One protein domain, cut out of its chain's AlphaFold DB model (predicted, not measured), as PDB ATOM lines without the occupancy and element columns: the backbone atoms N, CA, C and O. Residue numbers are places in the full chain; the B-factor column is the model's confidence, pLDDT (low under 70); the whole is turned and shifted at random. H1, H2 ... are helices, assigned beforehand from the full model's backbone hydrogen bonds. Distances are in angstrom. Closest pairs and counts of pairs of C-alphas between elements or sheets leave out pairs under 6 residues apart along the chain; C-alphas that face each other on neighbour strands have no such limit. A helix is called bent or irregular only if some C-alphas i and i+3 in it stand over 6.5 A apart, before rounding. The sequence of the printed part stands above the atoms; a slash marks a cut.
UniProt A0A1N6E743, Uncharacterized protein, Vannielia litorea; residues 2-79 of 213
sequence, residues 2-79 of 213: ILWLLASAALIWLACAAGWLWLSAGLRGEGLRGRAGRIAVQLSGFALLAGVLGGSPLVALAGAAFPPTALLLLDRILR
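What this domain is: This is residues 2 to 79 of the 213 residues of an uncharacterized protein of Vannielia litorea (UniProt A0A1N6E743). Two long helices, H1 and H2, meet near the link between them and open as a V, and two shorter helices, H3 and H4, fold back in its opening, where they pack on the second half of H2. The first part of H1, residues 2 to 12, sticks out free as the end of one arm of the V. The printed part has 78 residues with four named helices, in the order H1, H2, H3, H4, and no named strand; its class is all helix. It is only just compact, close to loose, with a radius of gyration of the C-alphas of 13.7 A, and its outline is flat, spanning 43 by 31 by 16 A.

How they stand to each other: H1, residues 2 to 28, touches H2, residues 31 to 53, with residues 20 to 28 alone, and H2 touches H1 with residues 33 to 41 alone. Their closest C-alphas, those of Ser 24 and Gly 37, are 4.3 A apart, and the two run opposite ways at a steep tilt of 56 degrees. H1 only just touches H3, residues 57 to 65, with 3 pairs of C-alphas within 8 A; the closest are those of Ala 17 and Ala 65, 5.5 A apart, at a steep tilt of 63 degrees. H2 and H3 form a helical hairpin and touch at a shallow tilt of 12 degrees, opposite ways, with the closest C-alphas, those of Gly 51 and Ala 60, 3.8 A apart. H3 and H4, residues 67 to 78, form a second hairpin, at a shallow tilt of 32 degrees, only just short of steep; their closest C-alphas are those of Gly 63 and Ala 70, 4.1 A apart. H2 also touches H4, the same way at a shallow tilt of 21 degrees, with the C-alphas of Ala 47 and Pro 67 closest at 5.6 A. H1 and H4 are near each other. The helix packing is part aligned, part crossed: of five touching pairs, three are at a shallow tilt. Every O i to N i+4 pair is within hydrogen-bond range in H2 and H3; in H1 it is 21 of 23 and in H4 7 of 8.

Where its parts are: H1 begins at C-alpha 2 (58.548, 4.209, 47.939) and is 41.3 A long from first to last C-alpha. It is irregular, but only just: C-alphas 25 and 28 are 6.8 A apart. H2 begins at C-alpha 31 (92.349, -9.204, 23.159) and is 33.5 A long. H3 has 9 residues, and H4 has 12, ending at C-alpha 78 (70.342, 20.731, 31.441).

The domain as a whole: The two C-alphas farthest apart, those of Ile 2 and Glu 30, are 44.2 A apart. The printed part has no cut, and its three links are tight. The mean pLDDT of the printed part is 75.8, and residues 4 to 6, 53 to 56 and 69 to 79 are under 70.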
ATOM      1  N   ILE A   2      57.458   3.366  48.488       71.44
ATOM      2  CA  ILE A   2      58.548   4.209  47.939       71.44
ATOM      3  C   ILE A   2      59.952   3.765  48.398       71.44
ATOM      4  O   ILE A   2      60.863   3.679  47.581       71.44
ATOM      5  N   LEU A   3      60.122   3.417  49.677       72.94
ATOM      6  CA  LEU A   3      61.417   2.989  50.231       72.94
ATOM      7  C   LEU A   3      61.978   1.718  49.565       72.94
ATOM      8  O   LEU A   3      63.168   1.645  49.279       72.94
ATOM      9  N   TRP A   4      61.111   0.751  49.258       68.44
ATOM     10  CA  TRP A   4      61.490  -0.494  48.585       68.44
ATOM     11  C   TRP A   4      61.919  -0.263  47.136       68.44
ATOM     12  O   TRP A   4      62.911  -0.829  46.693       68.44
ATOM     13  N   LEU A   5      61.224   0.620  46.412       62.59
ATOM     14  CA  LEU A   5      61.598   0.990  45.044       62.59
ATOM     15  C   LEU A   5      62.964   1.690  44.999       62.59
ATOM     16  O   LEU A   5      63.773   1.401  44.119       62.59
ATOM     17  N   LEU A   6      63.242   2.569  45.966       66.94
ATOM     18  CA  LEU A   6      64.538   3.240  46.087       66.94
ATOM     19  C   LEU A   6      65.665   2.255  46.417       66.94
ATOM     20  O   LEU A   6      66.730   2.326  45.807       66.94
ATOM     21  N   ALA A   7      65.423   1.318  47.336       70.56
ATOM     22  CA  ALA A   7      66.394   0.285  47.688       70.56
ATOM     23  C   ALA A   7      66.727  -0.619  46.488       70.56
ATOM     24  O   ALA A   7      67.900  -0.840  46.191       70.56
ATOM     25  N   SER A   8      65.716  -1.076  45.741       73.25
ATOM     26  CA  SER A   8      65.920  -1.889  44.535       73.25
ATOM     27  C   SER A   8      66.674  -1.128  43.443       73.25
ATOM     28  O   SER A   8      67.594  -1.675  42.837       73.25
ATOM     29  N   ALA A   9      66.342   0.146  43.218       72.56
ATOM     30  CA  ALA A   9      67.058   0.984  42.260       72.56
ATOM     31  C   ALA A   9      68.533   1.176  42.653       72.56
ATOM     32  O   ALA A   9      69.411   1.090  41.796       72.56
ATOM     33  N   ALA A  10      68.816   1.380  43.944       77.12
ATOM     34  CA  ALA A  10      70.180   1.498  44.451       77.12
ATOM     35  C   ALA A  10      70.980   0.198  44.263       77.12
ATOM     36  O   ALA A  10      72.126   0.246  43.826       77.12
ATOM     37  N   LEU A  11      70.377  -0.964  44.530       79.88
ATOM     38  CA  LEU A  11      71.028  -2.264  44.336       79.88
ATOM     39  C   LEU A  11      71.331  -2.553  42.862       79.88
ATOM     40  O   LEU A  11      72.447  -2.959  42.539       79.88
ATOM     41  N   ILE A  12      70.373  -2.295  41.965       80.12
ATOM     42  CA  ILE A  12      70.581  -2.428  40.515       80.12
ATOM     43  C   ILE A  12      71.719  -1.510  40.069       80.12
ATOM     44  O   ILE A  12      72.619  -1.939  39.349       80.12
ATOM     45  N   TRP A  13      71.718  -0.263  40.543       82.50
ATOM     46  CA  TRP A  13      72.772   0.692  40.226       82.50
ATOM     47  C   TRP A  13      74.149   0.210  40.693       82.50
ATOM     48  O   TRP A  13      75.096   0.228  39.909       82.50
ATOM     49  N   LEU A  14      74.260  -0.273  41.934       83.31
ATOM     50  CA  LEU A  14      75.510  -0.801  42.487       83.31
ATOM     51  C   LEU A  14      76.017  -2.013  41.696       83.31
ATOM     52  O   LEU A  14      77.212  -2.102  41.425       83.31
ATOM     53  N   ALA A  15      75.121  -2.911  41.277       82.44
ATOM     54  CA  ALA A  15      75.477  -4.055  40.443       82.44
ATOM     55  C   ALA A  15      75.997  -3.618  39.062       82.44
ATOM     56  O   ALA A  15      77.032  -4.106  38.603       82.44
ATOM     57  N   CYS A  16      75.333  -2.652  38.418       82.50
ATOM     58  CA  CYS A  16      75.789  -2.080  37.151       82.50
ATOM     59  C   CYS A  16      77.139  -1.363  37.293       82.50
ATOM     60  O   CYS A  16      78.022  -1.559  36.459       82.50
ATOM     61  N   ALA A  17      77.326  -0.580  38.358       83.50
ATOM     62  CA  ALA A  17      78.586   0.095  38.653       83.50
ATOM     63  C   ALA A  17      79.720  -0.912  38.903       83.50
ATOM     64  O   ALA A  17      80.808  -0.765  38.352       83.50
ATOM     65  N   ALA A  18      79.467  -1.983  39.660       85.38
ATOM     66  CA  ALA A  18      80.441  -3.050  39.884       85.38
ATOM     67  C   ALA A  18      80.826  -3.762  38.576       85.38
ATOM     68  O   ALA A  18      82.012  -3.963  38.306       85.38
ATOM     69  N   GLY A  19      79.845  -4.080  37.723       84.44
ATOM     70  CA  GLY A  19      80.088  -4.644  36.393       84.44
ATOM     71  C   GLY A  19      80.908  -3.710  35.497       84.44
ATOM     72  O   GLY A  19      81.824  -4.153  34.802       84.44
ATOM     73  N   TRP A  20      80.642  -2.404  35.559       85.94
ATOM     74  CA  TRP A  20      81.392  -1.395  34.815       85.94
ATOM     75  C   TRP A  20      82.835  -1.251  35.312       85.94
ATOM     76  O   TRP A  20      83.769  -1.206  34.511       85.94
ATOM     77  N   LEU A  21      83.052  -1.247  36.629       85.94
ATOM     78  CA  LEU A  21      84.390  -1.225  37.223       85.94
ATOM     79  C   LEU A  21      85.187  -2.488  36.873       85.94
ATOM     80  O   LEU A  21      86.373  -2.393  36.555       85.94
ATOM     81  N   TRP A  22      84.540  -3.655  36.855       86.81
ATOM     82  CA  TRP A  22      85.154  -4.900  36.387       86.81
ATOM     83  C   TRP A  22      85.562  -4.824  34.908       86.81
ATOM     84  O   TRP A  22      86.657  -5.262  34.542       86.81
ATOM     85  N   LEU A  23      84.719  -4.218  34.063       84.88
ATOM     86  CA  LEU A  23      85.027  -3.967  32.655       84.88
ATOM     87  C   LEU A  23      86.248  -3.044  32.520       84.88
ATOM     88  O   LEU A  23      87.196  -3.380  31.809       84.88
ATOM     89  N   SER A  24      86.273  -1.936  33.265       86.50
ATOM     90  CA  SER A  24      87.393  -0.988  33.322       86.50
ATOM     91  C   SER A  24      88.688  -1.627  33.820       86.50
ATOM     92  O   SER A  24      89.750  -1.349  33.267       86.50
ATOM     93  N   ALA A  25      88.630  -2.553  34.783       86.81
ATOM     94  CA  ALA A  25      89.795  -3.319  35.235       86.81
ATOM     95  C   ALA A  25      90.412  -4.179  34.111       86.81
ATOM     96  O   ALA A  25      91.605  -4.493  34.139       86.81
ATOM     97  N   GLY A  26      89.633  -4.493  33.070       84.31
ATOM     98  CA  GLY A  26      90.095  -5.133  31.840       84.31
ATOM     99  C   GLY A  26      91.120  -4.324  31.035       84.31
ATOM    100  O   GLY A  26      91.747  -4.904  30.156       84.31
ATOM    101  N   LEU A  27      91.354  -3.040  31.348       84.06
ATOM    102  CA  LEU A  27      92.378  -2.149  30.760       84.06
ATOM    103  C   LEU A  27      93.747  -2.822  30.570       84.06
ATOM    104  O   LEU A  27      94.406  -2.599  29.552       84.06
ATOM    105  N   ARG A  28      94.166  -3.622  31.560       82.19
ATOM    106  CA  ARG A  28      95.474  -4.296  31.594       82.19
ATOM    107  C   ARG A  28      95.502  -5.601  30.796       82.19
ATOM    108  O   ARG A  28      96.567  -6.175  30.617       82.19
ATOM    109  N   GLY A  29      94.345  -6.077  30.344       82.44
ATOM    110  CA  GLY A  29      94.222  -7.296  29.560       82.44
ATOM    111  C   GLY A  29      94.537  -7.094  28.079       82.44
ATOM    112  O   GLY A  29      94.559  -5.977  27.546       82.44
ATOM    113  N   GLU A  30      94.712  -8.215  27.388       82.00
ATOM    114  CA  GLU A  30      94.844  -8.274  25.934       82.00
ATOM    115  C   GLU A  30      93.535  -8.734  25.266       82.00
ATOM    116  O   GLU A  30      92.520  -8.981  25.924       82.00
ATOM    117  N   GLY A  31      93.517  -8.772  23.931       84.81
ATOM    118  CA  GLY A  31      92.349  -9.204  23.159       84.81
ATOM    119  C   GLY A  31      91.106  -8.319  23.340       84.81
ATOM    120  O   GLY A  31      91.198  -7.097  23.507       84.81
ATOM    121  N   LEU A  32      89.923  -8.938  23.275       82.38
ATOM    122  CA  LEU A  32      88.629  -8.249  23.374       82.38
ATOM    123  C   LEU A  32      88.423  -7.588  24.743       82.38
ATOM    124  O   LEU A  32      87.974  -6.443  24.802       82.38
ATOM    125  N   ARG A  33      88.829  -8.257  25.830       82.38
ATOM    126  CA  ARG A  33      88.719  -7.731  27.202       82.38
ATOM    127  C   ARG A  33      89.551  -6.461  27.392       82.38
ATOM    128  O   ARG A  33      89.053  -5.483  27.942       82.38
ATOM    129  N   GLY A  34      90.773  -6.445  26.855       83.44
ATOM    130  CA  GLY A  34      91.635  -5.261  26.832       83.44
ATOM    131  C   GLY A  34      91.036  -4.075  26.080       83.44
ATOM    132  O   GLY A  34      91.098  -2.934  26.538       83.44
ATOM    133  N   ARG A  35      90.448  -4.331  24.904       82.38
ATOM    134  CA  ARG A  35      89.788  -3.287  24.100       82.38
ATOM    135  C   ARG A  35      88.560  -2.727  24.814       82.38
ATOM    136  O   ARG A  35      88.445  -1.509  24.919       82.38
ATOM    137  N   ALA A  36      87.699  -3.597  25.340       81.88
ATOM    138  CA  ALA A  36      86.505  -3.196  26.075       81.88
ATOM    139  C   ALA A  36      86.854  -2.374  27.326       81.88
ATOM    140  O   ALA A  36      86.264  -1.319  27.538       81.88
ATOM    141  N   GLY A  37      87.877  -2.778  28.090       84.38
ATOM    142  CA  GLY A  37      88.330  -2.023  29.260       84.38
ATOM    143  C   GLY A  37      88.890  -0.641  28.919       84.38
ATOM    144  O   GLY A  37      88.573   0.333  29.594       84.38
ATOM    145  N   ARG A  38      89.649  -0.505  27.822       83.94
ATOM    146  CA  ARG A  38      90.117   0.813  27.347       83.94
ATOM    147  C   ARG A  38      88.966   1.727  26.922       83.94
ATOM    148  O   ARG A  38      89.032   2.927  27.176       83.94
ATOM    149  N   ILE A  39      87.933   1.189  26.276       83.44
ATOM    150  CA  ILE A  39      86.725   1.951  25.916       83.44
ATOM    151  C   ILE A  39      85.974   2.378  27.182       83.44
ATOM    152  O   ILE A  39      85.642   3.551  27.324       83.44
ATOM    153  N   ALA A  40      85.775   1.454  28.125       84.00
ATOM    154  CA  ALA A  40      85.089   1.716  29.387       84.00
ATOM    155  C   ALA A  40      85.766   2.835  30.191       84.00
ATOM    156  O   ALA A  40      85.097   3.773  30.614       84.00
ATOM    157  N   VAL A  41      87.099   2.801  30.309       85.12
ATOM    158  CA  VAL A  41      87.883   3.848  30.987       85.12
ATOM    159  C   VAL A  41      87.742   5.204  30.293       85.12
ATOM    160  O   VAL A  41      87.600   6.217  30.972       85.12
ATOM    161  N   GLN A  42      87.743   5.248  28.957       85.75
ATOM    162  CA  GLN A  42      87.554   6.504  28.219       85.75
ATOM    163  C   GLN A  42      86.157   7.092  28.439       85.75
ATOM    164  O   GLN A  42      86.033   8.295  28.657       85.75
ATOM    165  N   LEU A  43      85.119   6.252  28.453       82.12
ATOM    166  CA  LEU A  43      83.752   6.678  28.763       82.12
ATOM    167  C   LEU A  43      83.615   7.148  30.218       82.12
ATOM    168  O   LEU A  43      82.976   8.167  30.468       82.12
ATOM    169  N   SER A  44      84.250   6.461  31.169       83.50
ATOM    170  CA  SER A  44      84.297   6.872  32.578       83.50
ATOM    171  C   SER A  44      85.030   8.200  32.770       83.50
ATOM    172  O   SER A  44      84.533   9.073  33.477       83.50
ATOM    173  N   GLY A  45      86.180   8.388  32.118       82.81
ATOM    174  CA  GLY A  45      86.929   9.646  32.157       82.81
ATOM    175  C   GLY A  45      86.147  10.805  31.539       82.81
ATOM    176  O   GLY A  45      86.131  11.905  32.088       82.81
ATOM    177  N   PHE A  46      85.429  10.548  30.445       80.19
ATOM    178  CA  PHE A  46      84.530  11.528  29.843       80.19
ATOM    179  C   PHE A  46      83.359  11.884  30.765       80.19
ATOM    180  O   PHE A  46      83.091  13.061  30.978       80.19
ATOM    181  N   ALA A  47      82.688  10.889  31.349       79.00
ATOM    182  CA  ALA A  47      81.582  11.118  32.275       79.00
ATOM    183  C   ALA A  47      82.031  11.890  33.528       79.00
ATOM    184  O   ALA A  47      81.310  12.774  33.996       79.00
ATOM    185  N   LEU A  48      83.245  11.616  34.020       81.75
ATOM    186  CA  LEU A  48      83.880  12.385  35.088       81.75
ATOM    187  C   LEU A  48      84.073  13.848  34.668       81.75
ATOM    188  O   LEU A  48      83.630  14.750  35.374       81.75
ATOM    189  N   LEU A  49      84.691  14.086  33.507       77.31
ATOM    190  CA  LEU A  49      84.930  15.434  32.989       77.31
ATOM    191  C   LEU A  49      83.616  16.201  32.804       77.31
ATOM    192  O   LEU A  49      83.492  17.329  33.275       77.31
ATOM    193  N   ALA A  50      82.617  15.578  32.178       72.75
ATOM    194  CA  ALA A  50      81.304  16.171  31.958       72.75
ATOM    195  C   ALA A  50      80.601  16.525  33.282       72.75
ATOM    196  O   ALA A  50      80.056  17.619  33.414       72.75
ATOM    197  N   GLY A  51      80.653  15.645  34.288       71.81
ATOM    198  CA  GLY A  51      80.063  15.919  35.601       71.81
ATOM    199  C   GLY A  51      80.792  17.017  36.387       71.81
ATOM    200  O   GLY A  51      80.139  17.823  37.051       71.81
ATOM    201  N   VAL A  52      82.126  17.093  36.283       74.88
ATOM    202  CA  VAL A  52      82.921  18.185  36.877       74.88
ATOM    203  C   VAL A  52      82.579  19.513  36.207       74.88
ATOM    204  O   VAL A  52      82.359  20.508  36.896       74.88
ATOM    205  N   LEU A  53      82.480  19.529  34.874       69.62
ATOM    206  CA  LEU A  53      82.059  20.714  34.126       69.62
ATOM    207  C   LEU A  53      80.640  21.150  34.496       69.62
ATOM    208  O   LEU A  53      80.398  22.349  34.560       69.62
ATOM    209  N   GLY A  54      79.749  20.205  34.805       65.25
ATOM    210  CA  GLY A  54      78.404  20.455  35.331       65.25
ATOM    211  C   GLY A  54      78.345  20.901  36.801       65.25
ATOM    212  O   GLY A  54      77.252  20.987  37.363       65.25
ATOM    213  N   GLY A  55      79.491  21.132  37.453       63.91
ATOM    214  CA  GLY A  55      79.564  21.700  38.802       63.91
ATOM    215  C   GLY A  55      79.173  20.748  39.935       63.91
ATOM    216  O   GLY A  55      78.877  21.203  41.037       63.91
ATOM    217  N   SER A  56      79.146  19.431  39.698       68.62
ATOM    218  CA  SER A  56      78.753  18.457  40.722       68.62
ATOM    219  C   SER A  56      79.747  17.295  40.819       68.62
ATOM    220  O   SER A  56      79.642  16.325  40.063       68.62
ATOM    221  N   PRO A  57      80.686  17.338  41.787       72.38
ATOM    222  CA  PRO A  57      81.664  16.271  42.004       72.38
ATOM    223  C   PRO A  57      81.017  14.903  42.256       72.38
ATOM    224  O   PRO A  57      81.501  13.889  41.766       72.38
ATOM    225  N   LEU A  58      79.881  14.865  42.960       72.38
ATOM    226  CA  LEU A  58      79.148  13.621  43.218       72.38
ATOM    227  C   LEU A  58      78.528  13.039  41.942       72.38
ATOM    228  O   LEU A  58      78.602  11.832  41.724       72.38
ATOM    229  N   VAL A  59      77.958  13.884  41.075       72.12
ATOM    230  CA  VAL A  59      77.432  13.450  39.767       72.12
ATOM    231  C   VAL A  59      78.573  12.992  38.863       72.12
ATOM    232  O   VAL A  59      78.422  11.999  38.157       72.12
ATOM    233  N   ALA A  60      79.722  13.665  38.919       76.12
ATOM    234  CA  ALA A  60      80.921  13.283  38.184       76.12
ATOM    235  C   ALA A  60      81.431  11.897  38.594       76.12
ATOM    236  O   ALA A  60      81.685  11.059  37.736       76.12
ATOM    237  N   LEU A  61      81.531  11.632  39.900       80.56
ATOM    238  CA  LEU A  61      81.974  10.342  40.427       80.56
ATOM    239  C   LEU A  61      80.968   9.225  40.124       80.56
ATOM    240  O   LEU A  61      81.363   8.158  39.658       80.56
ATOM    241  N   ALA A  62      79.670   9.479  40.318       75.06
ATOM    242  CA  ALA A  62      78.616   8.524  39.968       75.06
ATOM    243  C   ALA A  62      78.590   8.234  38.456       75.06
ATOM    244  O   ALA A  62      78.426   7.088  38.039       75.06
ATOM    245  N   GLY A  63      78.811   9.260  37.634       76.31
ATOM    246  CA  GLY A  63      78.948   9.146  36.190       76.31
ATOM    247  C   GLY A  63      80.193   8.377  35.761       76.31
ATOM    248  O   GLY A  63      80.124   7.542  34.871       76.31
ATOM    249  N   ALA A  64      81.332   8.588  36.413       82.00
ATOM    250  CA  ALA A  64      82.548   7.834  36.129       82.00
ATOM    251  C   ALA A  64      82.397   6.346  36.487       82.00
ATOM    252  O   ALA A  64      82.862   5.481  35.742       82.00
ATOM    253  N   ALA A  65      81.729   6.048  37.607       79.25
ATOM    254  CA  ALA A  65      81.466   4.684  38.060       79.25
ATOM    255  C   ALA A  65      80.462   3.950  37.158       79.25
ATOM    256  O   ALA A  65      80.610   2.752  36.927       79.25
ATOM    257  N   PHE A  66      79.470   4.664  36.620       79.56
ATOM    258  CA  PHE A  66      78.519   4.132  35.650       79.56
ATOM    259  C   PHE A  66      78.043   5.255  34.701       79.56
ATOM    260  O   PHE A  66      77.097   5.976  35.040       79.56
ATOM    261  N   PRO A  67      78.660   5.412  33.508       71.19
ATOM    262  CA  PRO A  67      78.402   6.516  32.568       71.19
ATOM    263  C   PRO A  67      76.937   6.752  32.181       71.19
ATOM    264  O   PRO A  67      76.545   7.916  32.074       71.19
ATOM    265  N   PRO A  68      76.078   5.723  32.056       71.12
ATOM    266  CA  PRO A  68      74.645   5.935  31.848       71.12
ATOM    267  C   PRO A  68      73.969   6.767  32.953       71.12
ATOM    268  O   PRO A  68      73.045   7.528  32.673       71.12
ATOM    269  N   THR A  69      74.463   6.713  34.193       68.25
ATOM    270  CA  THR A  69      73.984   7.576  35.290       68.25
ATOM    271  C   THR A  69      74.283   9.042  35.022       68.25
ATOM    272  O   THR A  69      73.465   9.900  35.341       68.25
ATOM    273  N   ALA A  70      75.441   9.340  34.423       61.31
ATOM    274  CA  ALA A  70      75.804  10.703  34.059       61.31
ATOM    275  C   ALA A  70      74.789  11.278  33.072       61.31
ATOM    276  O   ALA A  70      74.378  12.414  33.243       61.31
ATOM    277  N   LEU A  71      74.339  10.484  32.093       58.56
ATOM    278  CA  LEU A  71      73.341  10.900  31.101       58.56
ATOM    279  C   LEU A  71      71.981  11.203  31.751       58.56
ATOM    280  O   LEU A  71      71.393  12.248  31.482       58.56
ATOM    281  N   LEU A  72      71.523  10.347  32.671       60.28
ATOM    282  CA  LEU A  72      70.279  10.561  33.428       60.28
ATOM    283  C   LEU A  72      70.353  11.779  34.368       60.28
ATOM    284  O   LEU A  72      69.354  12.459  34.610       60.28
ATOM    285  N   LEU A  73      71.534  12.060  34.924       55.62
ATOM    286  CA  LEU A  73      71.759  13.205  35.808       55.62
ATOM    287  C   LEU A  73      72.002  14.504  35.023       55.62
ATOM    288  O   LEU A  73      71.578  15.562  35.483       55.62
ATOM    289  N   LEU A  74      72.612  14.424  33.837       54.50
ATOM    290  CA  LEU A  74      72.797  15.530  32.892       54.50
ATOM    291  C   LEU A  74      71.459  16.036  32.356       54.50
ATOM    292  O   LEU A  74      71.260  17.244  32.334       54.50
ATOM    293  N   ASP A  75      70.515  15.151  32.023       55.69
ATOM    294  CA  ASP A  75      69.151  15.537  31.624       55.69
ATOM    295  C   ASP A  75      68.457  16.394  32.704       55.69
ATOM    296  O   ASP A  75      67.883  17.455  32.441       55.69
ATOM    297  N   ARG A  76      68.640  16.026  33.980       52.75
ATOM    298  CA  ARG A  76      68.138  16.806  35.123       52.75
ATOM    299  C   ARG A  76      68.879  18.121  35.372       52.75
ATOM    300  O   ARG A  76      68.320  18.978  36.063       52.75
ATOM    301  N   ILE A  77      70.114  18.261  34.888       50.84
ATOM    302  CA  ILE A  77      70.935  19.478  34.997       50.84
ATOM    303  C   ILE A  77      70.637  20.428  33.838       50.84
ATOM    304  O   ILE A  77      70.574  21.633  34.060       50.84
ATOM    305  N   LEU A  78      70.421  19.901  32.630       54.03
ATOM    306  CA  LEU A  78      70.342  20.731  31.441       54.03
ATOM    307  C   LEU A  78      69.077  21.581  31.403       54.03
ATOM    308  O   LEU A  78      69.240  22.725  31.024       54.03
ATOM    309  N   ARG A  79      67.883  21.103  31.821       59.41
ATOM    310  CA  ARG A  79      66.591  21.853  31.989       59.41
ATOM    311  C   ARG A  79      66.320  23.055  31.036       59.41
ATOM    312  O   ARG A  79      65.511  23.927  31.353       59.41
TER     313      ARG A  79